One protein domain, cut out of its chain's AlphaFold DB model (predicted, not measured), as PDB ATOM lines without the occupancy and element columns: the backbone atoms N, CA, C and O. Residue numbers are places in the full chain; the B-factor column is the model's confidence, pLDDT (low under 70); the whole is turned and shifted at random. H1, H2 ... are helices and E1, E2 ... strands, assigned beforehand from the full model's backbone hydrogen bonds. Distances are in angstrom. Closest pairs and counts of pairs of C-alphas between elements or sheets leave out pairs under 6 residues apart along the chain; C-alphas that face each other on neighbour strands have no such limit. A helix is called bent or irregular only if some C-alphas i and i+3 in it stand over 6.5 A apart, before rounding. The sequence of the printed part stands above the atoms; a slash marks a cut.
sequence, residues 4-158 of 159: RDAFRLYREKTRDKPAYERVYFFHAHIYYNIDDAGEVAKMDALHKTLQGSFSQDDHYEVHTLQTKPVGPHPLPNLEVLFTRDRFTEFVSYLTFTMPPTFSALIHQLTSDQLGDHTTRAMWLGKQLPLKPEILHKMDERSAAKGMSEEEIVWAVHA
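Overview. This is residues 4 to 158 of the 159 residues of an uncharacterized protein of Coccomyxa subellipsoidea (strain C-169) (UniProt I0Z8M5). A twisted sheet of five strands has two long helices, H3 and H4, running along the strands over one face, and the short helix H5 over the opposite face. H6 packs on H5 without reaching the sheet, H1 and H2 lie beyond the end of the sheet where E1 begins, and H7, near H1, only grazes the sheet. The printed part has 155 residues with seven named helices and five named strands, in the order H1, H2, E1, H3, E2, E3, H4, E4, H5, E5, H6, H7. The sheet runs E2, E3, E1, E4, E5, all antiparallel, and the class is mixed, helices and strands. The whole is compact, with a radius of gyration of the C-alphas of 15.6 A and spans of 47 by 34 by 22 A.

Arrangement. Begin at Arg 4, where H1, residues 4 to 14, leads by a tight link to H2, residues 19 to 22. The two touch, and their closest C-alphas, those of Thr 14 and Arg 22, are 5.6 A apart. Next look for the sheet of E1, residues 25 to 31, E2, residues 60 to 62, E3, residues 77 to 83, E4, residues 103 to 108, and E5, residues 122 to 124. Its edge strands are E2 and E5, and neither H1 nor H2 is on it. Between E3 and E1, N 28 and O 80 are within hydrogen-bond range at 2.9 A; between E1 and E4, N 29 and O 105 at 2.8 A. E2 and E3 form a hairpin, with N 61 and O 81 at 2.9 A, and E4 and E5 have N 104 and O 124 at 2.8 A. H3, residues 37 to 53, is on the sheet at a height of 10.2 A, over E3 and only just over E2, where 3 of its C-alphas fall. The closest C-alphas of H3 and E2, those of Gln 51 and Val 62, are 6.2 A apart. H4, residues 84 to 97, is on the same face at a height of 8.8 A, over E3 and E1; the sheet with H3 and H4 makes two layers, helices on one face of a sheet. H4 is irregular, with C-alphas 85 and 88 at 7.7 A. E1, H3, E2 and E3, H4, E4 are split strand-helix-strand units, each with another strand between its two strands, E3 in the first and E1 in the second, and both crossovers are right-handed. H5, residues 113 to 117, is on the opposite face, over E4 at a height of 8.6 A. It touches H6, residues 132 to 144, where the closest C-alphas, those of Leu 114 and Leu 135, are 4.9 A apart. H7, residues 149 to 157, is close to H6 but not clearly touching, with the C-alphas of Ser 142 and Ile 152 closest at 6.8 A, and grazes the sheet with residues 153 to 157. Every O i to N i+4 pair is within hydrogen-bond range in H1, H3, H5, H6 and H7, 8 of 10 are in H4, and H2 is too short for such a pair.

Along the chain. Find C-alpha 4 at (-37.168, -44.773, 10.660), where H1 begins its 15.2 A. E1 starts at C-alpha 25 at (-43.706, -37.231, 13.290) and runs 19.6 A to residue 31. H3 spans 24.3 A, E3 19.3 A, H4 20.2 A, E4 17.0 A and H6 18.3 A. H7 ends at C-alpha 157 at (-45.306, -41.987, 6.391) after 12.1 A.

Size, cuts and confidence. The two C-alphas farthest apart, those of Asp 16 and Ala 37, are 49.6 A from each other. The printed part has no cut, and the link from E2 to E3, residues 63 to 76, is long. The mean pLDDT of the printed part is 95.0, and residue 158 is under 70.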
ATOM      1  N   ARG A   4     -36.645 -43.540  10.060       77.50
ATOM      2  CA  ARG A   4     -37.168 -44.773  10.660       77.50
ATOM      3  C   ARG A   4     -36.384 -45.247  11.889       77.50
ATOM      4  O   ARG A   4     -36.999 -45.612  12.893       77.50
ATOM      5  N   ASP A   5     -35.054 -45.252  11.835       83.25
ATOM      6  CA  ASP A   5     -34.219 -45.644  12.981       83.25
ATOM      7  C   ASP A   5     -34.369 -44.641  14.130       83.25
ATOM      8  O   ASP A   5     -34.516 -45.030  15.293       83.25
ATOM      9  N   ALA A   6     -34.404 -43.348  13.795       86.38
ATOM     10  CA  ALA A   6     -34.605 -42.270  14.754       86.38
ATOM     11  C   ALA A   6     -35.967 -42.388  15.459       86.38
ATOM     12  O   ALA A   6     -36.039 -42.313  16.687       86.38
ATOM     13  N   PHE A   7     -37.033 -42.665  14.698       89.25
ATOM     14  CA  PHE A   7     -38.368 -42.915  15.238       89.25
ATOM     15  C   PHE A   7     -38.387 -44.085  16.214       89.25
ATOM     16  O   PHE A   7     -38.906 -43.957  17.324       89.25
ATOM     17  N   ARG A   8     -37.794 -45.221  15.831       88.38
ATOM     18  CA  ARG A   8     -37.751 -46.408  16.688       88.38
ATOM     19  C   ARG A   8     -37.063 -46.108  18.018       88.38
ATOM     20  O   ARG A   8     -37.625 -46.400  19.072       88.38
ATOM     21  N   LEU A   9     -35.882 -45.490  17.978       91.06
ATOM     22  CA  LEU A   9     -35.137 -45.118  19.184       91.06
ATOM     23  C   LEU A   9     -35.918 -44.120  20.049       91.06
ATOM     24  O   LEU A   9     -35.948 -44.248  21.276       91.06
ATOM     25  N   TYR A  10     -36.592 -43.152  19.423       92.56
ATOM     26  CA  TYR A  10     -37.444 -42.199  20.128       92.56
ATOM     27  C   TYR A  10     -38.602 -42.897  20.848       92.56
ATOM     28  O   TYR A  10     -38.848 -42.635  22.027       92.56
ATOM     29  N   ARG A  11     -39.289 -43.822  20.171       90.44
ATOM     30  CA  ARG A  11     -40.404 -44.597  20.735       90.44
ATOM     31  C   ARG A  11     -39.961 -45.510  21.869       90.44
ATOM     32  O   ARG A  11     -40.625 -45.550  22.899       90.44
ATOM     33  N   GLU A  12     -38.816 -46.172  21.736       92.56
ATOM     34  CA  GLU A  12     -38.237 -46.978  22.816       92.56
ATOM     35  C   GLU A  12     -37.933 -46.113  24.053       92.56
ATOM     36  O   GLU A  12     -38.304 -46.477  25.170       92.56
ATOM     37  N   LYS A  13     -37.343 -44.924  23.860       94.19
ATOM     38  CA  LYS A  13     -37.024 -43.973  24.940       94.19
ATOM     39  C   LYS A  13     -38.263 -43.365  25.606       94.19
ATOM     40  O   LYS A  13     -38.211 -42.991  26.778       94.19
ATOM     41  N   THR A  14     -39.359 -43.222  24.865       93.81
ATOM     42  CA  THR A  14     -40.583 -42.542  25.322       93.81
ATOM     43  C   THR A  14     -41.729 -43.499  25.641       93.81
ATOM     44  O   THR A  14     -42.816 -43.044  25.977       93.81
ATOM     45  N   ARG A  15     -41.510 -44.820  25.611       91.62
ATOM     46  CA  ARG A  15     -42.561 -45.834  25.814       91.62
ATOM     47  C   ARG A  15     -43.411 -45.600  27.066       91.62
ATOM     48  O   ARG A  15     -44.631 -45.717  27.002       91.62
ATOM     49  N   ASP A  16     -42.774 -45.216  28.168       94.56
ATOM     50  CA  ASP A  16     -43.434 -45.043  29.468       94.56
ATOM     51  C   ASP A  16     -43.930 -43.595  29.696       94.56
ATOM     52  O   ASP A  16     -44.365 -43.230  30.788       94.56
ATOM     53  N   LYS A  17     -43.849 -42.741  28.667       94.25
ATOM     54  CA  LYS A  17     -44.291 -41.339  28.687       94.25
ATOM     55  C   LYS A  17     -45.748 -41.199  28.230       94.25
ATOM     56  O   LYS A  17     -46.256 -42.065  27.509       94.25
ATOM     57  N   PRO A  18     -46.444 -40.107  28.606       93.12
ATOM     58  CA  PRO A  18     -47.779 -39.814  28.087       93.12
ATOM     59  C   PRO A  18     -47.782 -39.666  26.558       93.12
ATOM     60  O   PRO A  18     -46.770 -39.326  25.953       93.12
ATOM     61  N   ALA A  19     -48.941 -39.889  25.927       86.88
ATOM     62  CA  ALA A  19     -49.062 -39.988  24.468       86.88
ATOM     63  C   ALA A  19     -48.489 -38.781  23.703       86.88
ATOM     64  O   ALA A  19     -47.803 -38.969  22.703       86.88
ATOM     65  N   TYR A  20     -48.685 -37.555  24.204       88.69
ATOM     66  CA  TYR A  20     -48.185 -36.336  23.551       88.69
ATOM     67  C   TYR A  20     -46.646 -36.231  23.526       88.69
ATOM     68  O   TYR A  20     -46.096 -35.495  22.705       88.69
ATOM     69  N   GLU A  21     -45.938 -36.948  24.407       93.44
ATOM     70  CA  GLU A  21     -44.469 -37.049  24.407       93.44
ATOM     71  C   GLU A  21     -43.961 -38.199  23.540       93.44
ATOM     72  O   GLU A  21     -42.760 -38.306  23.333       93.44
ATOM     73  N   ARG A  22     -44.844 -39.067  23.035       92.56
ATOM     74  CA  ARG A  22     -44.464 -40.165  22.133       92.56
ATOM     75  C   ARG A  22     -44.706 -39.848  20.660       92.56
ATOM     76  O   ARG A  22     -44.358 -40.661  19.802       92.56
ATOM     77  N   VAL A  23     -45.314 -38.695  20.372       93.88
ATOM     78  CA  VAL A  23     -45.462 -38.150  19.020       93.88
ATOM     79  C   VAL A  23     -44.095 -37.720  18.520       93.88
ATOM     80  O   VAL A  23     -43.462 -36.841  19.110       93.88
ATOM     81  N   TYR A  24     -43.672 -38.328  17.418       95.25
ATOM     82  CA  TYR A  24     -42.382 -38.047  16.800       95.25
ATOM     83  C   TYR A  24     -42.505 -37.389  15.430       95.25
ATOM     84  O   TYR A  24     -41.691 -36.529  15.118       95.25
ATOM     85  N   PHE A  25     -43.509 -37.757  14.636       95.81
ATOM     86  CA  PHE A  25     -43.706 -37.231  13.290       95.81
ATOM     87  C   PHE A  25     -44.923 -36.321  13.203       95.81
ATOM     88  O   PHE A  25     -45.922 -36.512  13.903       95.81
ATOM     89  N   PHE A  26     -44.815 -35.362  12.295       97.25
ATOM     90  CA  PHE A  26     -45.863 -34.459  11.868       97.25
ATOM     91  C   PHE A  26     -45.868 -34.398  10.345       97.25
ATOM     92  O   PHE A  26     -44.811 -34.479   9.723       97.25
ATOM     93  N   HIS A  27     -47.046 -34.210   9.761       97.88
ATOM     94  CA  HIS A  27     -47.206 -33.831   8.363       97.88
ATOM     95  C   HIS A  27     -47.681 -32.386   8.276       97.88
ATOM     96  O   HIS A  27     -48.501 -31.934   9.082       97.88
ATOM     97  N   ALA A  28     -47.194 -31.678   7.261       98.38
ATOM     98  CA  ALA A  28     -47.832 -30.489   6.728       98.38
ATOM     99  C   ALA A  28     -48.308 -30.775   5.305       98.38
ATOM    100  O   ALA A  28     -47.506 -31.140   4.451       98.38
ATOM    101  N   HIS A  29     -49.588 -30.539   5.038       98.56
ATOM    102  CA  HIS A  29     -50.148 -30.545   3.692       98.56
ATOM    103  C   HIS A  29     -50.417 -29.111   3.265       98.56
ATOM    104  O   HIS A  29     -51.336 -28.475   3.784       98.56
ATOM    105  N   ILE A  30     -49.616 -28.602   2.333       98.62
ATOM    106  CA  ILE A  30     -49.694 -27.224   1.842       98.62
ATOM    107  C   ILE A  30     -50.529 -27.215   0.561       98.62
ATOM    108  O   ILE A  30     -50.122 -27.767  -0.458       98.62
ATOM    109  N   TYR A  31     -51.706 -26.605   0.623       98.75
ATOM    110  CA  TYR A  31     -52.699 -26.571  -0.447       98.75
ATOM    111  C   TYR A  31     -52.537 -25.358  -1.354       98.75
ATOM    112  O   TYR A  31     -52.242 -24.255  -0.891       98.75
ATOM    113  N   TYR A  32     -52.830 -25.572  -2.633       98.19
ATOM    114  CA  TYR A  32     -52.864 -24.544  -3.668       98.19
ATOM    115  C   TYR A  32     -53.962 -24.854  -4.692       98.19
ATOM    116  O   TYR A  32     -54.444 -25.986  -4.798       98.19
ATOM    117  N   ASN A  33     -54.362 -23.840  -5.450       97.75
ATOM    118  CA  ASN A  33     -55.277 -23.972  -6.566       97.75
ATOM    119  C   ASN A  33     -54.508 -24.309  -7.853       97.75
ATOM    120  O   ASN A  33     -53.817 -23.462  -8.415       97.75
ATOM    121  N   ILE A  34     -54.662 -25.539  -8.346       97.25
ATOM    122  CA  ILE A  34     -54.030 -25.993  -9.598       97.25
ATOM    123  C   ILE A  34     -54.533 -25.235 -10.834       97.25
ATOM    124  O   ILE A  34     -53.803 -25.128 -11.816       97.25
ATOM    125  N   ASP A  35     -55.745 -24.675 -10.781       97.50
ATOM    126  CA  ASP A  35     -56.330 -23.922 -11.895       97.50
ATOM    127  C   ASP A  35     -55.821 -22.468 -11.955       97.50
ATOM    128  O   ASP A  35     -56.085 -21.752 -12.923       97.50
ATOM    129  N   ASP A  36     -55.070 -22.016 -10.943       98.12
ATOM    130  CA  ASP A  36     -54.421 -20.705 -10.917       98.12
ATOM    131  C   ASP A  36     -52.925 -20.846 -11.235       98.12
ATOM    132  O   ASP A  36     -52.118 -21.276 -10.409       98.12
ATOM    133  N   ALA A  37     -52.526 -20.432 -12.440       97.81
ATOM    134  CA  ALA A  37     -51.136 -20.513 -12.893       97.81
ATOM    135  C   ALA A  37     -50.146 -19.743 -11.993       97.81
ATOM    136  O   ALA A  37     -48.976 -20.122 -11.887       97.81
ATOM    137  N   GLY A  38     -50.592 -18.668 -11.336       98.38
ATOM    138  CA  GLY A  38     -49.782 -17.914 -10.385       98.38
ATOM    139  C   GLY A  38     -49.565 -18.676  -9.080       98.38
ATOM    140  O   GLY A  38     -48.473 -18.616  -8.513       98.38
ATOM    141  N   GLU A  39     -50.566 -19.414  -8.604       98.31
ATOM    142  CA  GLU A  39     -50.412 -20.319  -7.462       98.31
ATOM    143  C   GLU A  39     -49.547 -21.531  -7.791       98.31
ATOM    144  O   GLU A  39     -48.661 -21.857  -7.005       98.31
ATOM    145  N   VAL A  40     -49.715 -22.133  -8.970       98.50
ATOM    146  CA  VAL A  40     -48.849 -23.224  -9.450       98.50
ATOM    147  C   VAL A  40     -47.381 -22.794  -9.422       98.50
ATOM    148  O   VAL A  40     -46.550 -23.470  -8.819       98.50
ATOM    149  N   ALA A  41     -47.060 -21.620  -9.977       98.31
ATOM    150  CA  ALA A  41     -45.690 -21.109  -9.990       98.31
ATOM    151  C   ALA A  41     -45.125 -20.863  -8.577       98.31
ATOM    152  O   ALA A  41     -43.947 -21.125  -8.324       98.31
ATOM    153  N   LYS A  42     -45.950 -20.373  -7.640       98.44
ATOM    154  CA  LYS A  42     -45.547 -20.178  -6.236       98.44
ATOM    155  C   LYS A  42     -45.328 -21.507  -5.519       98.44
ATOM    156  O   LYS A  42     -44.367 -21.622  -4.764       98.44
ATOM    157  N   MET A  43     -46.190 -22.496  -5.757       98.31
ATOM    158  CA  MET A  43     -46.043 -23.833  -5.190       98.31
ATOM    159  C   MET A  43     -44.781 -24.514  -5.723       98.31
ATOM    160  O   MET A  43     -44.003 -25.044  -4.937       98.31
ATOM    161  N   ASP A  44     -44.504 -24.415  -7.024       98.06
ATOM    162  CA  ASP A  44     -43.268 -24.933  -7.618       98.06
ATOM    163  C   ASP A  44     -42.018 -24.279  -7.018       98.06
ATOM    164  O   ASP A  44     -41.021 -24.957  -6.758       98.06
ATOM    165  N   ALA A  45     -42.048 -22.961  -6.795       97.69
ATOM    166  CA  ALA A  45     -40.946 -22.247  -6.157       97.69
ATOM    167  C   ALA A  45     -40.742 -22.706  -4.705       97.69
ATOM    168  O   ALA A  45     -39.618 -23.035  -4.326       97.69
ATOM    169  N   LEU A  46     -41.823 -22.793  -3.923       97.62
ATOM    170  CA  LEU A  46     -41.788 -23.282  -2.545       97.62
ATOM    171  C   LEU A  46     -41.253 -24.717  -2.480       97.62
ATOM    172  O   LEU A  46     -40.342 -24.994  -1.703       97.62
ATOM    173  N   HIS A  47     -41.765 -25.608  -3.327       97.75
ATOM    174  CA  HIS A  47     -41.339 -27.000  -3.397       97.75
ATOM    175  C   HIS A  47     -39.843 -27.116  -3.716       97.75
ATOM    176  O   HIS A  47     -39.126 -27.833  -3.022       97.75
ATOM    177  N   LYS A  48     -39.334 -26.347  -4.691       97.06
ATOM    178  CA  LYS A  48     -37.896 -26.297  -5.009       97.06
ATOM    179  C   LYS A  48     -37.052 -25.816  -3.831       97.06
ATOM    180  O   LYS A  48     -35.994 -26.387  -3.576       97.06
ATOM    181  N   THR A  49     -37.497 -24.786  -3.112       96.19
ATOM    182  CA  THR A  49     -36.790 -24.302  -1.918       96.19
ATOM    183  C   THR A  49     -36.760 -25.367  -0.826       96.19
ATOM    184  O   THR A  49     -35.701 -25.625  -0.255       96.19
ATOM    185  N   LEU A  50     -37.888 -26.032  -0.570       96.81
ATOM    186  CA  LEU A  50     -37.972 -27.103   0.420       96.81
ATOM    187  C   LEU A  50     -37.060 -28.282   0.051       96.81
ATOM    188  O   LEU A  50     -36.260 -28.710   0.881       96.81
ATOM    189  N   GLN A  51     -37.078 -28.734  -1.205       95.94
ATOM    190  CA  GLN A  51     -36.170 -29.785  -1.681       95.94
ATOM    191  C   GLN A  51     -34.689 -29.384  -1.587       95.94
ATOM    192  O   GLN A  51     -33.838 -30.199  -1.233       95.94
ATOM    193  N   GLY A  52     -34.360 -28.128  -1.899       94.94
ATOM    194  CA  GLY A  52     -32.980 -27.644  -1.897       94.94
ATOM    195  C   GLY A  52     -32.400 -27.387  -0.505       94.94
ATOM    196  O   GLY A  52     -31.187 -27.479  -0.335       94.94
ATOM    197  N   SER A  53     -33.234 -27.042   0.480       90.94
ATOM    198  CA  SER A  53     -32.772 -26.603   1.806       90.94
ATOM    199  C   SER A  53     -33.157 -27.540   2.948       90.94
ATOM    200  O   SER A  53     -32.346 -27.737   3.846       90.94
ATOM    201  N   PHE A  54     -34.355 -28.127   2.924       93.19
ATOM    202  CA  PHE A  54     -34.868 -28.939   4.034       93.19
ATOM    203  C   PHE A  54     -34.550 -30.422   3.864       93.19
ATOM    204  O   PHE A  54     -34.160 -31.064   4.829       93.19
ATOM    205  N   SER A  55     -34.600 -30.957   2.639       90.44
ATOM    206  CA  SER A  55     -34.299 -32.377   2.374       90.44
ATOM    207  C   SER A  55     -32.842 -32.790   2.632       90.44
ATOM    208  O   SER A  55     -32.494 -33.947   2.426       90.44
ATOM    209  N   GLN A  56     -31.975 -31.856   3.034       90.00
ATOM    210  CA  GLN A  56     -30.603 -32.149   3.464       90.00
ATOM    211  C   GLN A  56     -30.512 -32.507   4.958       90.00
ATOM    212  O   GLN A  56     -29.464 -32.963   5.408       90.00
ATOM    213  N   ASP A  57     -31.578 -32.277   5.727       91.56
ATOM    214  CA  ASP A  57     -31.686 -32.653   7.134       91.56
ATOM    215  C   ASP A  57     -32.623 -33.873   7.256       91.56
ATOM    216  O   ASP A  57     -33.781 -33.819   6.843       91.56
ATOM    217  N   ASP A  58     -32.117 -34.966   7.851       90.12
ATOM    218  CA  ASP A  58     -32.817 -36.248   8.080       90.12
ATOM    219  C   ASP A  58     -34.123 -36.099   8.899       90.12
ATOM    220  O   ASP A  58     -34.900 -37.048   9.034       90.12
ATOM    221  N   HIS A  59     -34.369 -34.924   9.483       93.00
ATOM    222  CA  HIS A  59     -35.604 -34.589  10.179       93.00
ATOM    223  C   HIS A  59     -36.755 -34.142   9.258       93.00
ATOM    224  O   HIS A  59     -37.846 -33.899   9.787       93.00
ATOM    225  N   TYR A  60     -36.537 -34.032   7.941       94.56
ATOM    226  CA  TYR A  60     -37.532 -33.617   6.949       94.56
ATOM    227  C   TYR A  60     -37.609 -34.574   5.759       94.56
ATOM    228  O   TYR A  60     -36.591 -34.975   5.201       94.56
ATOM    229  N   GLU A  61     -38.822 -34.833   5.280       94.19
ATOM    230  CA  GLU A  61     -39.066 -35.518   4.011       94.19
ATOM    231  C   GLU A  61     -40.042 -34.680   3.185       94.19
ATOM    232  O   GLU A  61     -41.163 -34.399   3.600       94.19
ATOM    233  N   VAL A  62     -39.581 -34.205   2.025       95.69
ATOM    234  CA  VAL A  62     -40.364 -33.351   1.120       95.69
ATOM    235  C   VAL A  62     -40.850 -34.228  -0.023       95.69
ATOM    236  O   VAL A  62     -40.042 -34.693  -0.830       95.69
ATOM    237  N   HIS A  63     -42.153 -34.497  -0.064       94.62
ATOM    238  CA  HIS A  63     -42.716 -35.490  -0.974       94.62
ATOM    239  C   HIS A  63     -43.013 -34.906  -2.356       94.62
ATOM    240  O   HIS A  63     -42.788 -33.732  -2.648       94.62
ATOM    241  N   THR A  64     -43.505 -35.762  -3.250       93.50
ATOM    242  CA  THR A  64     -43.882 -35.345  -4.600       93.50
ATOM    243  C   THR A  64     -45.075 -34.397  -4.548       93.50
ATOM    244  O   THR A  64     -46.072 -34.668  -3.882       93.50
ATOM    245  N   LEU A  65     -44.997 -33.306  -5.310       95.69
ATOM    246  CA  LEU A  65     -46.099 -32.364  -5.459       95.69
ATOM    247  C   LEU A  65     -47.322 -33.048  -6.091       95.69
ATOM    248  O   LEU A  65     -47.269 -33.509  -7.235       95.69
ATOM    249  N   GLN A  66     -48.437 -33.081  -5.363       97.06
ATOM    250  CA  GLN A  66     -49.692 -33.634  -5.859       97.06
ATOM    251  C   GLN A  66     -50.417 -32.595  -6.704       97.06
ATOM    252  O   GLN A  66     -50.722 -31.507  -6.228       97.06
ATOM    253  N   THR A  67     -50.772 -32.965  -7.933       97.06
ATOM    254  CA  THR A  67     -51.504 -32.107  -8.884       97.06
ATOM    255  C   THR A  67     -53.013 -32.360  -8.897       97.06
ATOM    256  O   THR A  67     -53.744 -31.783  -9.698       97.06
ATOM    257  N   LYS A  68     -53.502 -33.235  -8.011       97.19
ATOM    258  CA  LYS A  68     -54.920 -33.576  -7.843       97.19
ATOM    259  C   LYS A  68     -55.234 -33.883  -6.373       97.19
ATOM    260  O   LYS A  68     -54.313 -34.191  -5.620       97.19
ATOM    261  N   PRO A  69     -56.512 -33.861  -5.959       96.69
ATOM    262  CA  PRO A  69     -56.919 -34.338  -4.639       96.69
ATOM    263  C   PRO A  69     -56.570 -35.824  -4.440       96.69
ATOM    264  O   PRO A  69     -56.882 -36.655  -5.298       96.69
ATOM    265  N   VAL A  70     -55.966 -36.166  -3.299       95.06
ATOM    266  CA  VAL A  70     -55.580 -37.540  -2.927       95.06
ATOM    267  C   VAL A  70     -56.029 -37.825  -1.494       95.06
ATOM    268  O   VAL A  70     -55.919 -36.967  -0.623       95.06
ATOM    269  N   GLY A  71     -56.560 -39.027  -1.250       95.25
ATOM    270  CA  GLY A  71     -56.978 -39.455   0.086       95.25
ATOM    271  C   GLY A  71     -57.991 -38.490   0.729       95.25
ATOM    272  O   GLY A  71     -58.969 -38.118   0.066       95.25
ATOM    273  N   PRO A  72     -57.787 -38.080   1.996       97.38
ATOM    274  CA  PRO A  72     -58.713 -37.206   2.714       97.38
ATOM    275  C   PRO A  72     -58.661 -35.747   2.242       97.38
ATOM    276  O   PRO A  72     -59.488 -34.929   2.657       97.38
ATOM    277  N   HIS A  73     -57.697 -35.408   1.387       97.94
ATOM    278  CA  HIS A  73     -57.405 -34.041   1.007       97.94
ATOM    279  C   HIS A  73     -58.301 -33.575  -0.151       97.94
ATOM    280  O   HIS A  73     -58.429 -34.275  -1.164       97.94
ATOM    281  N   PRO A  74     -58.943 -32.397  -0.030       97.50
ATOM    282  CA  PRO A  74     -59.896 -31.909  -1.023       97.50
ATOM    283  C   PRO A  74     -59.224 -31.230  -2.221       97.50
ATOM    284  O   PRO A  74     -59.869 -31.100  -3.257       97.50
ATOM    285  N   LEU A  75     -57.957 -30.823  -2.092       98.19
ATOM    286  CA  LEU A  75     -57.191 -30.091  -3.102       98.19
ATOM    287  C   LEU A  75     -55.814 -30.741  -3.362       98.19
ATOM    288  O   LEU A  75     -55.314 -31.482  -2.504       98.19
ATOM    289  N   PRO A  76     -55.195 -30.441  -4.520       98.25
ATOM    290  CA  PRO A  76     -53.756 -30.593  -4.754       98.25
ATOM    291  C   PRO A  76     -52.935 -30.035  -3.583       98.25
ATOM    292  O   PRO A  76     -53.293 -29.005  -3.004       98.25
ATOM    293  N   ASN A  77     -51.862 -30.726  -3.199       98.31
ATOM    294  CA  ASN A  77     -51.026 -30.309  -2.078       98.31
ATOM    295  C   ASN A  77     -49.579 -30.790  -2.192       98.31
ATOM    296  O   ASN A  77     -49.274 -31.731  -2.922       98.31
ATOM    297  N   LEU A  78     -48.703 -30.130  -1.441       97.88
ATOM    298  CA  LEU A  78     -47.375 -30.623  -1.110       97.88
ATOM    299  C   LEU A  78     -47.405 -31.184   0.312       97.88
ATOM    300  O   LEU A  78     -47.707 -30.439   1.247       97.88
ATOM    301  N   GLU A  79     -47.086 -32.467   0.461       97.88
ATOM    302  CA  GLU A  79     -46.860 -33.089   1.763       97.88
ATOM    303  C   GLU A  79     -45.393 -32.918   2.171       97.88
ATOM    304  O   GLU A  79     -44.472 -33.138   1.376       97.88
ATOM    305  N   VAL A  80     -45.184 -32.502   3.415       97.31
ATOM    306  CA  VAL A  80     -43.873 -32.493   4.056       97.31
ATOM    307  C   VAL A  80     -43.998 -33.187   5.397       97.31
ATOM    308  O   VAL A  80     -44.717 -32.706   6.279       97.31
ATOM    309  N   LEU A  81     -43.271 -34.284   5.569       96.44
ATOM    310  CA  LEU A  81     -43.068 -34.888   6.871       96.44
ATOM    311  C   LEU A  81     -41.923 -34.180   7.585       96.44
ATOM    312  O   LEU A  81     -40.889 -33.864   6.999       96.44
ATOM    313  N   PHE A  82     -42.099 -33.947   8.878       95.88
ATOM    314  CA  PHE A  82     -41.050 -33.425   9.734       95.88
ATOM    315  C   PHE A  82     -41.158 -33.990  11.144       95.88
ATOM    316  O   PHE A  82     -42.227 -34.367  11.630       95.88
ATOM    317  N   THR A  83     -40.018 -34.077  11.818       95.44
ATOM    318  CA  THR A  83     -39.976 -34.600  13.186       95.44
ATOM    319  C   THR A  83     -40.333 -33.538  14.227       95.44
ATOM    320  O   THR A  83     -40.245 -32.330  13.994       95.44
ATOM    321  N   ARG A  84     -40.655 -34.002  15.436       95.19
ATOM    322  CA  ARG A  84     -40.922 -33.176  16.616       95.19
ATOM    323  C   ARG A  84     -39.823 -32.147  16.886       95.19
ATOM    324  O   ARG A  84     -40.141 -31.009  17.217       95.19
ATOM    325  N   ASP A  85     -38.558 -32.528  16.729       94.50
ATOM    326  CA  ASP A  85     -37.410 -31.662  17.030       94.50
ATOM    327  C   ASP A  85     -37.331 -30.448  16.089       94.50
ATOM    328  O   ASP A  85     -36.779 -29.409  16.450       94.50
ATOM    329  N   ARG A  86     -37.950 -30.552  14.907       96.19
ATOM    330  CA  ARG A  86     -38.017 -29.499  13.888       96.19
ATOM    331  C   ARG A  86     -39.343 -28.760  13.819       96.19
ATOM    332  O   ARG A  86     -39.490 -27.841  13.018       96.19
ATOM    333  N   PHE A  87     -40.293 -29.102  14.685       97.25
ATOM    334  CA  PHE A  87     -41.643 -28.554  14.621       97.25
ATOM    335  C   PHE A  87     -41.662 -27.021  14.635       97.25
ATOM    336  O   PHE A  87     -42.227 -26.396  13.742       97.25
ATOM    337  N   THR A  88     -40.999 -26.404  15.616       98.00
ATOM    338  CA  THR A  88     -40.985 -24.941  15.758       98.00
ATOM    339  C   THR A  88     -40.340 -24.260  14.556       98.00
ATOM    340  O   THR A  88     -40.852 -23.253  14.074       98.00
ATOM    341  N   GLU A  89     -39.227 -24.808  14.070       97.62
ATOM    342  CA  GLU A  89     -38.464 -24.276  12.940       97.62
ATOM    343  C   GLU A  89     -39.309 -24.279  11.661       97.62
ATOM    344  O   GLU A  89     -39.482 -23.241  11.021       97.62
ATOM    345  N   PHE A  90     -39.919 -25.421  11.347       97.94
ATOM    346  CA  PHE A  90     -40.692 -25.593  10.126       97.94
ATOM    347  C   PHE A  90     -41.995 -24.804  10.122       97.94
ATOM    348  O   PHE A  90     -42.302 -24.110   9.153       97.94
ATOM    349  N   VAL A  91     -42.748 -24.855  11.223       98.25
ATOM    350  CA  VAL A  91     -43.995 -24.093  11.346       98.25
ATOM    351  C   VAL A  91     -43.697 -22.595  11.241       98.25
ATOM    352  O   VAL A  91     -44.390 -21.894  10.507       98.25
ATOM    353  N   SER A  92     -42.629 -22.110  11.887       98.00
ATOM    354  CA  SER A  92     -42.206 -20.705  11.773       98.00
ATOM    355  C   SER A  92     -41.847 -20.337  10.333       98.00
ATOM    356  O   SER A  92     -42.322 -19.319   9.828       98.00
ATOM    357  N   TYR A  93     -41.074 -21.182   9.643       98.06
ATOM    358  CA  TYR A  93     -40.753 -20.991   8.230       98.06
ATOM    359  C   TYR A  93     -42.018 -20.867   7.372       98.06
ATOM    360  O   TYR A  93     -42.143 -19.906   6.608       98.06
ATOM    361  N   LEU A  94     -42.987 -21.777   7.531       97.69
ATOM    362  CA  LEU A  94     -44.252 -21.720   6.793       97.69
ATOM    363  C   LEU A  94     -45.044 -20.449   7.106       97.69
ATOM    364  O   LEU A  94     -45.524 -19.804   6.179       97.69
ATOM    365  N   THR A  95     -45.139 -20.034   8.375       96.50
ATOM    366  CA  THR A  95     -45.872 -18.803   8.737       96.50
ATOM    367  C   THR A  95     -45.312 -17.540   8.079       96.50
ATOM    368  O   THR A  95     -46.057 -16.584   7.874       96.50
ATOM    369  N   PHE A  96     -44.022 -17.529   7.735       96.56
ATOM    370  CA  PHE A  96     -43.363 -16.383   7.112       96.56
ATOM    371  C   PHE A  96     -43.339 -16.458   5.580       96.56
ATOM    372  O   PHE A  96     -43.455 -15.437   4.906       96.56
ATOM    373  N   THR A  97     -43.149 -17.656   5.022       95.50
ATOM    374  CA  THR A  97     -42.854 -17.840   3.590       95.50
ATOM    375  C   THR A  97     -44.040 -18.309   2.761       95.50
ATOM    376  O   THR A  97     -44.040 -18.118   1.543       95.50
ATOM    377  N   MET A  98     -45.048 -18.921   3.387       96.19
ATOM    378  CA  MET A  98     -46.189 -19.468   2.664       96.19
ATOM    379  C   MET A  98     -46.986 -18.336   1.996       96.19
ATOM    380  O   MET A  98     -47.305 -17.338   2.649       96.19
ATOM    381  N   PRO A  99     -47.349 -18.470   0.705       96.75
ATOM    382  CA  PRO A  99     -48.187 -17.485   0.034       96.75
ATOM    383  C   PRO A  99     -49.503 -17.223   0.789       96.75
ATOM    384  O   PRO A  99     -50.144 -18.178   1.224       96.75
ATOM    385  N   PRO A 100     -49.980 -15.966   0.880       95.00
ATOM    386  CA  PRO A 100     -51.189 -15.636   1.648       95.00
ATOM    387  C   PRO A 100     -52.478 -16.328   1.185       95.00
ATOM    388  O   PRO A 100     -53.436 -16.410   1.949       95.00
ATOM    389  N   THR A 101     -52.533 -16.781  -0.070       96.81
ATOM    390  CA  THR A 101     -53.696 -17.480  -0.632       96.81
ATOM    391  C   THR A 101     -53.682 -18.984  -0.357       96.81
ATOM    392  O   THR A 101     -54.701 -19.646  -0.540       96.81
ATOM    393  N   PHE A 102     -52.559 -19.525   0.121       98.44
ATOM    394  CA  PHE A 102     -52.423 -20.945   0.426       98.44
ATOM    395  C   PHE A 102     -53.009 -21.256   1.799       98.44
ATOM    396  O   PHE A 102     -53.266 -20.386   2.632       98.44
ATOM    397  N   SER A 103     -53.235 -22.539   2.041       98.56
ATOM    398  CA  SER A 103     -53.606 -23.052   3.357       98.56
ATOM    399  C   SER A 103     -52.747 -24.260   3.675       98.56
ATOM    400  O   SER A 103     -52.407 -25.006   2.763       98.56
ATOM    401  N   ALA A 104     -52.410 -24.478   4.941       98.69
ATOM    402  CA  ALA A 104     -51.679 -25.665   5.360       98.69
ATOM    403  C   ALA A 104     -52.388 -26.364   6.517       98.69
ATOM    404  O   ALA A 104     -52.668 -25.736   7.538       98.69
ATOM    405  N   LEU A 105     -52.652 -27.657   6.347       98.81
ATOM    406  CA  LEU A 105     -53.038 -28.556   7.432       98.81
ATOM    407  C   LEU A 105     -51.762 -29.091   8.069       98.81
ATOM    408  O   LEU A 105     -50.942 -29.664   7.360       98.81
ATOM    409  N   ILE A 106     -51.615 -28.951   9.383       98.75
ATOM    410  CA  ILE A 106     -50.484 -29.508  10.123       98.75
ATOM    411  C   ILE A 106     -51.022 -30.442  11.197       98.75
ATOM    412  O   ILE A 106     -51.789 -30.012  12.060       98.75
ATOM    413  N   HIS A 107     -50.618 -31.707  11.166       98.06
ATOM    414  CA  HIS A 107     -51.048 -32.689  12.153       98.06
ATOM    415  C   HIS A 107     -49.918 -33.628  12.559       98.06
ATOM    416  O   HIS A 107     -48.969 -33.864  11.820       98.06
ATOM    417  N   GLN A 108     -50.033 -34.157  13.768       96.62
ATOM    418  CA  GLN A 108     -49.192 -35.234  14.285       96.62
ATOM    419  C   GLN A 108     -49.561 -36.581  13.645       96.62
ATOM    420  O   GLN A 108     -50.655 -36.732  13.102       96.62
ATOM    421  N   LEU A 109     -48.669 -37.567  13.744       95.12
ATOM    422  CA  LEU A 109     -48.932 -38.943  13.319       95.12
ATOM    423  C   LEU A 109     -49.054 -39.873  14.531       95.12
ATOM    424  O   LEU A 109     -48.081 -40.112  15.252       95.12
ATOM    425  N   THR A 110     -50.253 -40.417  14.732       94.31
ATOM    426  CA  THR A 110     -50.593 -41.414  15.758       94.31
ATOM    427  C   THR A 110     -51.407 -42.564  15.158       94.31
ATOM    428  O   THR A 110     -51.565 -42.675  13.947       94.31
ATOM    429  N   SER A 111     -51.934 -43.451  15.999       93.38
ATOM    430  CA  SER A 111     -52.844 -44.518  15.569       93.38
ATOM    431  C   SER A 111     -54.264 -44.043  15.209       93.38
ATOM    432  O   SER A 111     -55.003 -44.817  14.611       93.38
ATOM    433  N   ASP A 112     -54.644 -42.805  15.546       95.94
ATOM    434  CA  ASP A 112     -55.983 -42.239  15.299       95.94
ATOM    435  C   ASP A 112     -55.909 -41.155  14.210       95.94
ATOM    436  O   ASP A 112     -55.755 -39.957  14.479       95.94
ATOM    437  N   GLN A 113     -55.970 -41.602  12.952       96.75
ATOM    438  CA  GLN A 113     -55.797 -40.742  11.784       96.75
ATOM    439  C   GLN A 113     -56.942 -39.744  11.655       96.75
ATOM    440  O   GLN A 113     -56.703 -38.575  11.346       96.75
ATOM    441  N   LEU A 114     -58.179 -40.167  11.931       98.00
ATOM    442  CA  LEU A 114     -59.330 -39.274  11.939       98.00
ATOM    443  C   LEU A 114     -59.129 -38.136  12.938       98.00
ATOM    444  O   LEU A 114     -59.260 -36.969  12.565       98.00
ATOM    445  N   GLY A 115     -58.780 -38.450  14.184       97.81
ATOM    446  CA  GLY A 115     -58.532 -37.457  15.218       97.81
ATOM    447  C   GLY A 115     -57.352 -36.550  14.890       97.81
ATOM    448  O   GLY A 115     -57.452 -35.341  15.110       97.81
ATOM    449  N   ASP A 116     -56.264 -37.104  14.341       97.56
ATOM    450  CA  ASP A 116     -55.061 -36.353  13.954       97.56
ATOM    451  C   ASP A 116     -55.369 -35.284  12.905       97.56
ATOM    452  O   ASP A 116     -55.014 -34.125  13.096       97.56
ATOM    453  N   HIS A 117     -56.101 -35.632  11.847       98.25
ATOM    454  CA  HIS A 117     -56.410 -34.706  10.753       98.25
ATOM    455  C   HIS A 117     -57.564 -33.744  11.064       98.25
ATOM    456  O   HIS A 117     -57.743 -32.750  10.358       98.25
ATOM    457  N   THR A 118     -58.387 -34.043  12.074       97.44
ATOM    458  CA  THR A 118     -59.576 -33.243  12.403       97.44
ATOM    459  C   THR A 118     -59.393 -32.478  13.710       97.44
ATOM    460  O   THR A 118     -59.018 -31.311  13.701       97.44
ATOM    461  N   THR A 119     -59.657 -33.122  14.843       97.31
ATOM    462  CA  THR A 119     -59.738 -32.476  16.162       97.31
ATOM    463  C   THR A 119     -58.387 -32.061  16.746       97.31
ATOM    464  O   THR A 119     -58.353 -31.184  17.606       97.31
ATOM    465  N   ARG A 120     -57.284 -32.678  16.302       96.62
ATOM    466  CA  ARG A 120     -55.922 -32.442  16.817       96.62
ATOM    467  C   ARG A 120     -55.026 -31.680  15.840       96.62
ATOM    468  O   ARG A 120     -53.868 -31.418  16.159       96.62
ATOM    469  N   ALA A 121     -55.552 -31.322  14.672       97.75
ATOM    470  CA  ALA A 121     -54.815 -30.592  13.658       97.75
ATOM    471  C   ALA A 121     -54.754 -29.089  13.945       97.75
ATOM    472  O   ALA A 121     -55.619 -28.506  14.599       97.75
ATOM    473  N   MET A 122     -53.753 -28.446  13.359       98.12
ATOM    474  CA  MET A 122     -53.649 -26.998  13.254       98.12
ATOM    475  C   MET A 122     -53.792 -26.580  11.793       98.12
ATOM    476  O   MET A 122     -53.457 -27.338  10.881       98.12
ATOM    477  N   TRP A 123     -54.228 -25.342  11.579       98.56
ATOM    478  CA  TRP A 123     -54.324 -24.749  10.252       98.56
ATOM    479  C   TRP A 123     -53.555 -23.436  10.182       98.56
ATOM    480  O   TRP A 123     -53.715 -22.567  11.038       98.56
ATOM    481  N   LEU A 124     -52.756 -23.282   9.127       98.44
ATOM    482  CA  LEU A 124     -52.253 -21.988   8.677       98.44
ATOM    483  C   LEU A 124     -53.105 -21.540   7.486       98.44
ATOM    484  O   LEU A 124     -53.317 -22.313   6.554       98.44
ATOM    485  N   GLY A 125     -53.602 -20.304   7.504       97.25
ATOM    486  CA  GLY A 125     -54.533 -19.823   6.481       97.25
ATOM    487  C   GLY A 125     -55.957 -20.350   6.686       97.25
ATOM    488  O   GLY A 125     -56.451 -20.418   7.813       97.25
ATOM    489  N   LYS A 126     -56.656 -20.677   5.594       97.69
ATOM    490  CA  LYS A 126     -58.068 -21.075   5.629       97.69
ATOM    491  C   LYS A 126     -58.206 -22.585   5.839       97.69
ATOM    492  O   LYS A 126     -57.721 -23.381   5.045       97.69
ATOM    493  N   GLN A 127     -58.967 -22.991   6.851       98.31
ATOM    494  CA  GLN A 127     -59.326 -24.398   7.021       98.31
ATOM    495  C   GLN A 127     -60.166 -24.909   5.840       98.31
ATOM    496  O   GLN A 127     -61.156 -24.284   5.444       98.31
ATOM    497  N   LEU A 128     -59.775 -26.063   5.291       98.19
ATOM    498  CA  LEU A 128     -60.473 -26.718   4.185       98.19
ATOM    499  C   LEU A 128     -61.336 -27.890   4.682       98.19
ATOM    500  O   LEU A 128     -60.972 -28.554   5.656       98.19
ATOM    501  N   PRO A 129     -62.466 -28.184   4.011       97.44
ATOM    502  CA  PRO A 129     -63.305 -29.325   4.353       97.44
ATOM    503  C   PRO A 129     -62.648 -30.624   3.866       97.44
ATOM    504  O   PRO A 129     -62.765 -30.993   2.697       97.44
ATOM    505  N   LEU A 130     -61.928 -31.305   4.760       98.25
ATOM    506  CA  LEU A 130     -61.400 -32.646   4.499       98.25
ATOM    507  C   LEU A 130     -62.532 -33.670   4.300       98.25
ATOM    508  O   LEU A 130     -63.701 -33.384   4.555       98.25
ATOM    509  N   LYS A 131     -62.162 -34.880   3.872       97.94
ATOM    510  CA  LYS A 131     -63.048 -36.045   3.706       97.94
ATOM    511  C   LYS A 131     -62.900 -37.020   4.891       97.94
ATOM    512  O   LYS A 131     -62.162 -38.008   4.773       97.94
ATOM    513  N   PRO A 132     -63.519 -36.750   6.059       97.06
ATOM    514  CA  PRO A 132     -63.324 -37.539   7.281       97.06
ATOM    515  C   PRO A 132     -63.737 -39.009   7.139       97.06
ATOM    516  O   PRO A 132     -63.182 -39.878   7.805       97.06
ATOM    517  N   GLU A 133     -64.661 -39.323   6.236       97.81
ATOM    518  CA  GLU A 133     -65.101 -40.687   5.956       97.81
ATOM    519  C   GLU A 133     -63.990 -41.583   5.389       97.81
ATOM    520  O   GLU A 133     -64.046 -42.804   5.544       97.81
ATOM    521  N   ILE A 134     -62.977 -41.002   4.732       97.12
ATOM    522  CA  ILE A 134     -61.805 -41.747   4.254       97.12
ATOM    523  C   ILE A 134     -60.917 -42.121   5.441       97.12
ATOM    524  O   ILE A 134     -60.512 -43.276   5.545       97.12
ATOM    525  N   LEU A 135     -60.686 -41.179   6.358       97.00
ATOM    526  CA  LEU A 135     -59.876 -41.380   7.562       97.00
ATOM    527  C   LEU A 135     -60.511 -42.407   8.501       97.00
ATOM    528  O   LEU A 135     -59.845 -43.346   8.917       97.00
ATOM    529  N   HIS A 136     -61.822 -42.308   8.729       97.31
ATOM    530  CA  HIS A 136     -62.564 -43.292   9.521       97.31
ATOM    531  C   HIS A 136     -62.370 -44.720   8.990       97.31
ATOM    532  O   HIS A 136     -62.060 -45.640   9.740       97.31
ATOM    533  N   LYS A 137     -62.480 -44.907   7.667       96.75
ATOM    534  CA  LYS A 137     -62.256 -46.213   7.022       96.75
ATOM    535  C   LYS A 137     -60.803 -46.682   7.110       96.75
ATOM    536  O   LYS A 137     -60.554 -47.888   7.050       96.75
ATOM    537  N   MET A 138     -59.841 -45.760   7.168       94.69
ATOM    538  CA  MET A 138     -58.433 -46.094   7.386       94.69
ATOM    539  C   MET A 138     -58.228 -46.615   8.808       94.69
ATOM    540  O   MET A 138     -57.654 -47.691   8.964       94.69
ATOM    541  N   ASP A 139     -58.779 -45.931   9.811       97.00
ATOM    542  CA  ASP A 139     -58.692 -46.343  11.215       97.00
ATOM    543  C   ASP A 139     -59.381 -47.697  11.452       97.00
ATOM    544  O   ASP A 139     -58.774 -48.611  12.016       97.00
ATOM    545  N   GLU A 140     -60.596 -47.897  10.923       97.75
ATOM    546  CA  GLU A 140     -61.304 -49.186  10.987       97.75
ATOM    547  C   GLU A 140     -60.485 -50.326  10.368       97.75
ATOM    548  O   GLU A 140     -60.421 -51.432  10.910       97.75
ATOM    549  N   ARG A 141     -59.832 -50.068   9.229       96.12
ATOM    550  CA  ARG A 141     -59.005 -51.065   8.539       96.12
ATOM    551  C   ARG A 141     -57.759 -51.417   9.342       96.12
ATOM    552  O   ARG A 141     -57.399 -52.594   9.390       96.12
ATOM    553  N   SER A 142     -57.098 -50.427   9.928       95.81
ATOM    554  CA  SER A 142     -55.919 -50.629  10.773       95.81
ATOM    555  C   SER A 142     -56.273 -51.439  12.019       95.81
ATOM    556  O   SER A 142     -55.604 -52.431  12.319       95.81
ATOM    557  N   ALA A 143     -57.387 -51.095  12.672       95.75
ATOM    558  CA  ALA A 143     -57.909 -51.823  13.824       95.75
ATOM    559  C   ALA A 143     -58.286 -53.271  13.470       95.75
ATOM    560  O   ALA A 143     -57.875 -54.200  14.162       95.75
ATOM    561  N   ALA A 144     -58.996 -53.491  12.358       96.81
ATOM    562  CA  ALA A 144     -59.390 -54.829  11.909       96.81
ATOM    563  C   ALA A 144     -58.191 -55.736  11.582       96.81
ATOM    564  O   ALA A 144     -58.280 -56.956  11.708       96.81
ATOM    565  N   LYS A 145     -57.063 -55.148  11.167       96.44
ATOM    566  CA  LYS A 145     -55.802 -55.861  10.931       96.44
ATOM    567  C   LYS A 145     -54.965 -56.065  12.196       96.44
ATOM    568  O   LYS A 145     -53.952 -56.751  12.118       96.44
ATOM    569  N   GLY A 146     -55.358 -55.477  13.327       95.81
ATOM    570  CA  GLY A 146     -54.583 -55.516  14.566       95.81
ATOM    571  C   GLY A 146     -53.222 -54.829  14.442       95.81
ATOM    572  O   GLY A 146     -52.268 -55.271  15.075       95.81
ATOM    573  N   MET A 147     -53.122 -53.793  13.601       95.19
ATOM    574  CA  MET A 147     -51.869 -53.062  13.406       95.19
ATOM    575  C   MET A 147     -51.478 -52.310  14.680       95.19
ATOM    576  O   MET A 147     -52.307 -51.655  15.316       95.19
ATOM    577  N   SER A 148     -50.199 -52.377  15.030       91.69
ATOM    578  CA  SER A 148     -49.589 -51.519  16.044       91.69
ATOM    579  C   SER A 148     -49.571 -50.054  15.596       91.69
ATOM    580  O   SER A 148     -49.634 -49.745  14.405       91.69
ATOM    581  N   GLU A 149     -49.445 -49.129  16.550       90.06
ATOM    582  CA  GLU A 149     -49.300 -47.701  16.243       90.06
ATOM    583  C   GLU A 149     -48.080 -47.439  15.354       90.06
ATOM    584  O   GLU A 149     -48.165 -46.661  14.410       90.06
ATOM    585  N   GLU A 150     -46.965 -48.128  15.598       89.25
ATOM    586  CA  GLU A 150     -45.755 -48.025  14.787       89.25
ATOM    587  C   GLU A 150     -45.986 -48.477  13.335       89.25
ATOM    588  O   GLU A 150     -45.493 -47.833  12.409       89.25
ATOM    589  N   GLU A 151     -46.757 -49.546  13.115       91.31
ATOM    590  CA  GLU A 151     -47.130 -49.998  11.768       91.31
ATOM    591  C   GLU A 151     -48.067 -49.009  11.066       91.31
ATOM    592  O   GLU A 151     -47.926 -48.793   9.863       91.31
ATOM    593  N   ILE A 152     -49.000 -48.396  11.800       91.94
ATOM    594  CA  ILE A 152     -49.922 -47.384  11.261       91.94
ATOM    595  C   ILE A 152     -49.154 -46.124  10.865       91.94
ATOM    596  O   ILE A 152     -49.267 -45.675   9.726       91.94
ATOM    597  N   VAL A 153     -48.332 -45.586  11.769       90.44
ATOM    598  CA  VAL A 153     -47.499 -44.402  11.509       90.44
ATOM    599  C   VAL A 153     -46.602 -44.643  10.297       90.44
ATOM    600  O   VAL A 153     -46.488 -43.773   9.441       90.44
ATOM    601  N   TRP A 154     -46.024 -45.840  10.169       85.94
ATOM    602  CA  TRP A 154     -45.193 -46.177   9.016       85.94
ATOM    603  C   TRP A 154     -45.978 -46.322   7.707       85.94
ATOM    604  O   TRP A 154     -45.473 -45.972   6.644       85.94
ATOM    605  N   ALA A 155     -47.209 -46.833   7.759       85.56
ATOM    606  CA  ALA A 155     -48.055 -46.913   6.573       85.56
ATOM    607  C   ALA A 155     -48.417 -45.522   6.031       85.56
ATOM    608  O   ALA A 155     -48.499 -45.357   4.819       85.56
ATOM    609  N   VAL A 156     -48.601 -44.540   6.919       79.88
ATOM    610  CA  VAL A 156     -48.975 -43.162   6.562       79.88
ATOM    611  C   VAL A 156     -47.761 -42.306   6.191       79.88
ATOM    612  O   VAL A 156     -47.885 -41.424   5.357       79.88
ATOM    613  N   HIS A 157     -46.585 -42.616   6.736       75.31
ATOM    614  CA  HIS A 157     -45.306 -41.987   6.391       75.31
ATOM    615  C   HIS A 157     -44.929 -42.109   4.899       75.31
ATOM    616  O   HIS A 157     -44.200 -41.276   4.382       75.31
ATOM    617  N   ALA A 158     -45.377 -43.160   4.205       57.28
ATOM    618  CA  ALA A 158     -44.872 -43.543   2.883       57.28
ATOM    619  C   ALA A 158     -45.765 -43.106   1.695       57.28
ATOM    620  O   ALA A 158     -45.872 -43.856   0.715       57.28
TER     621      ALA A 158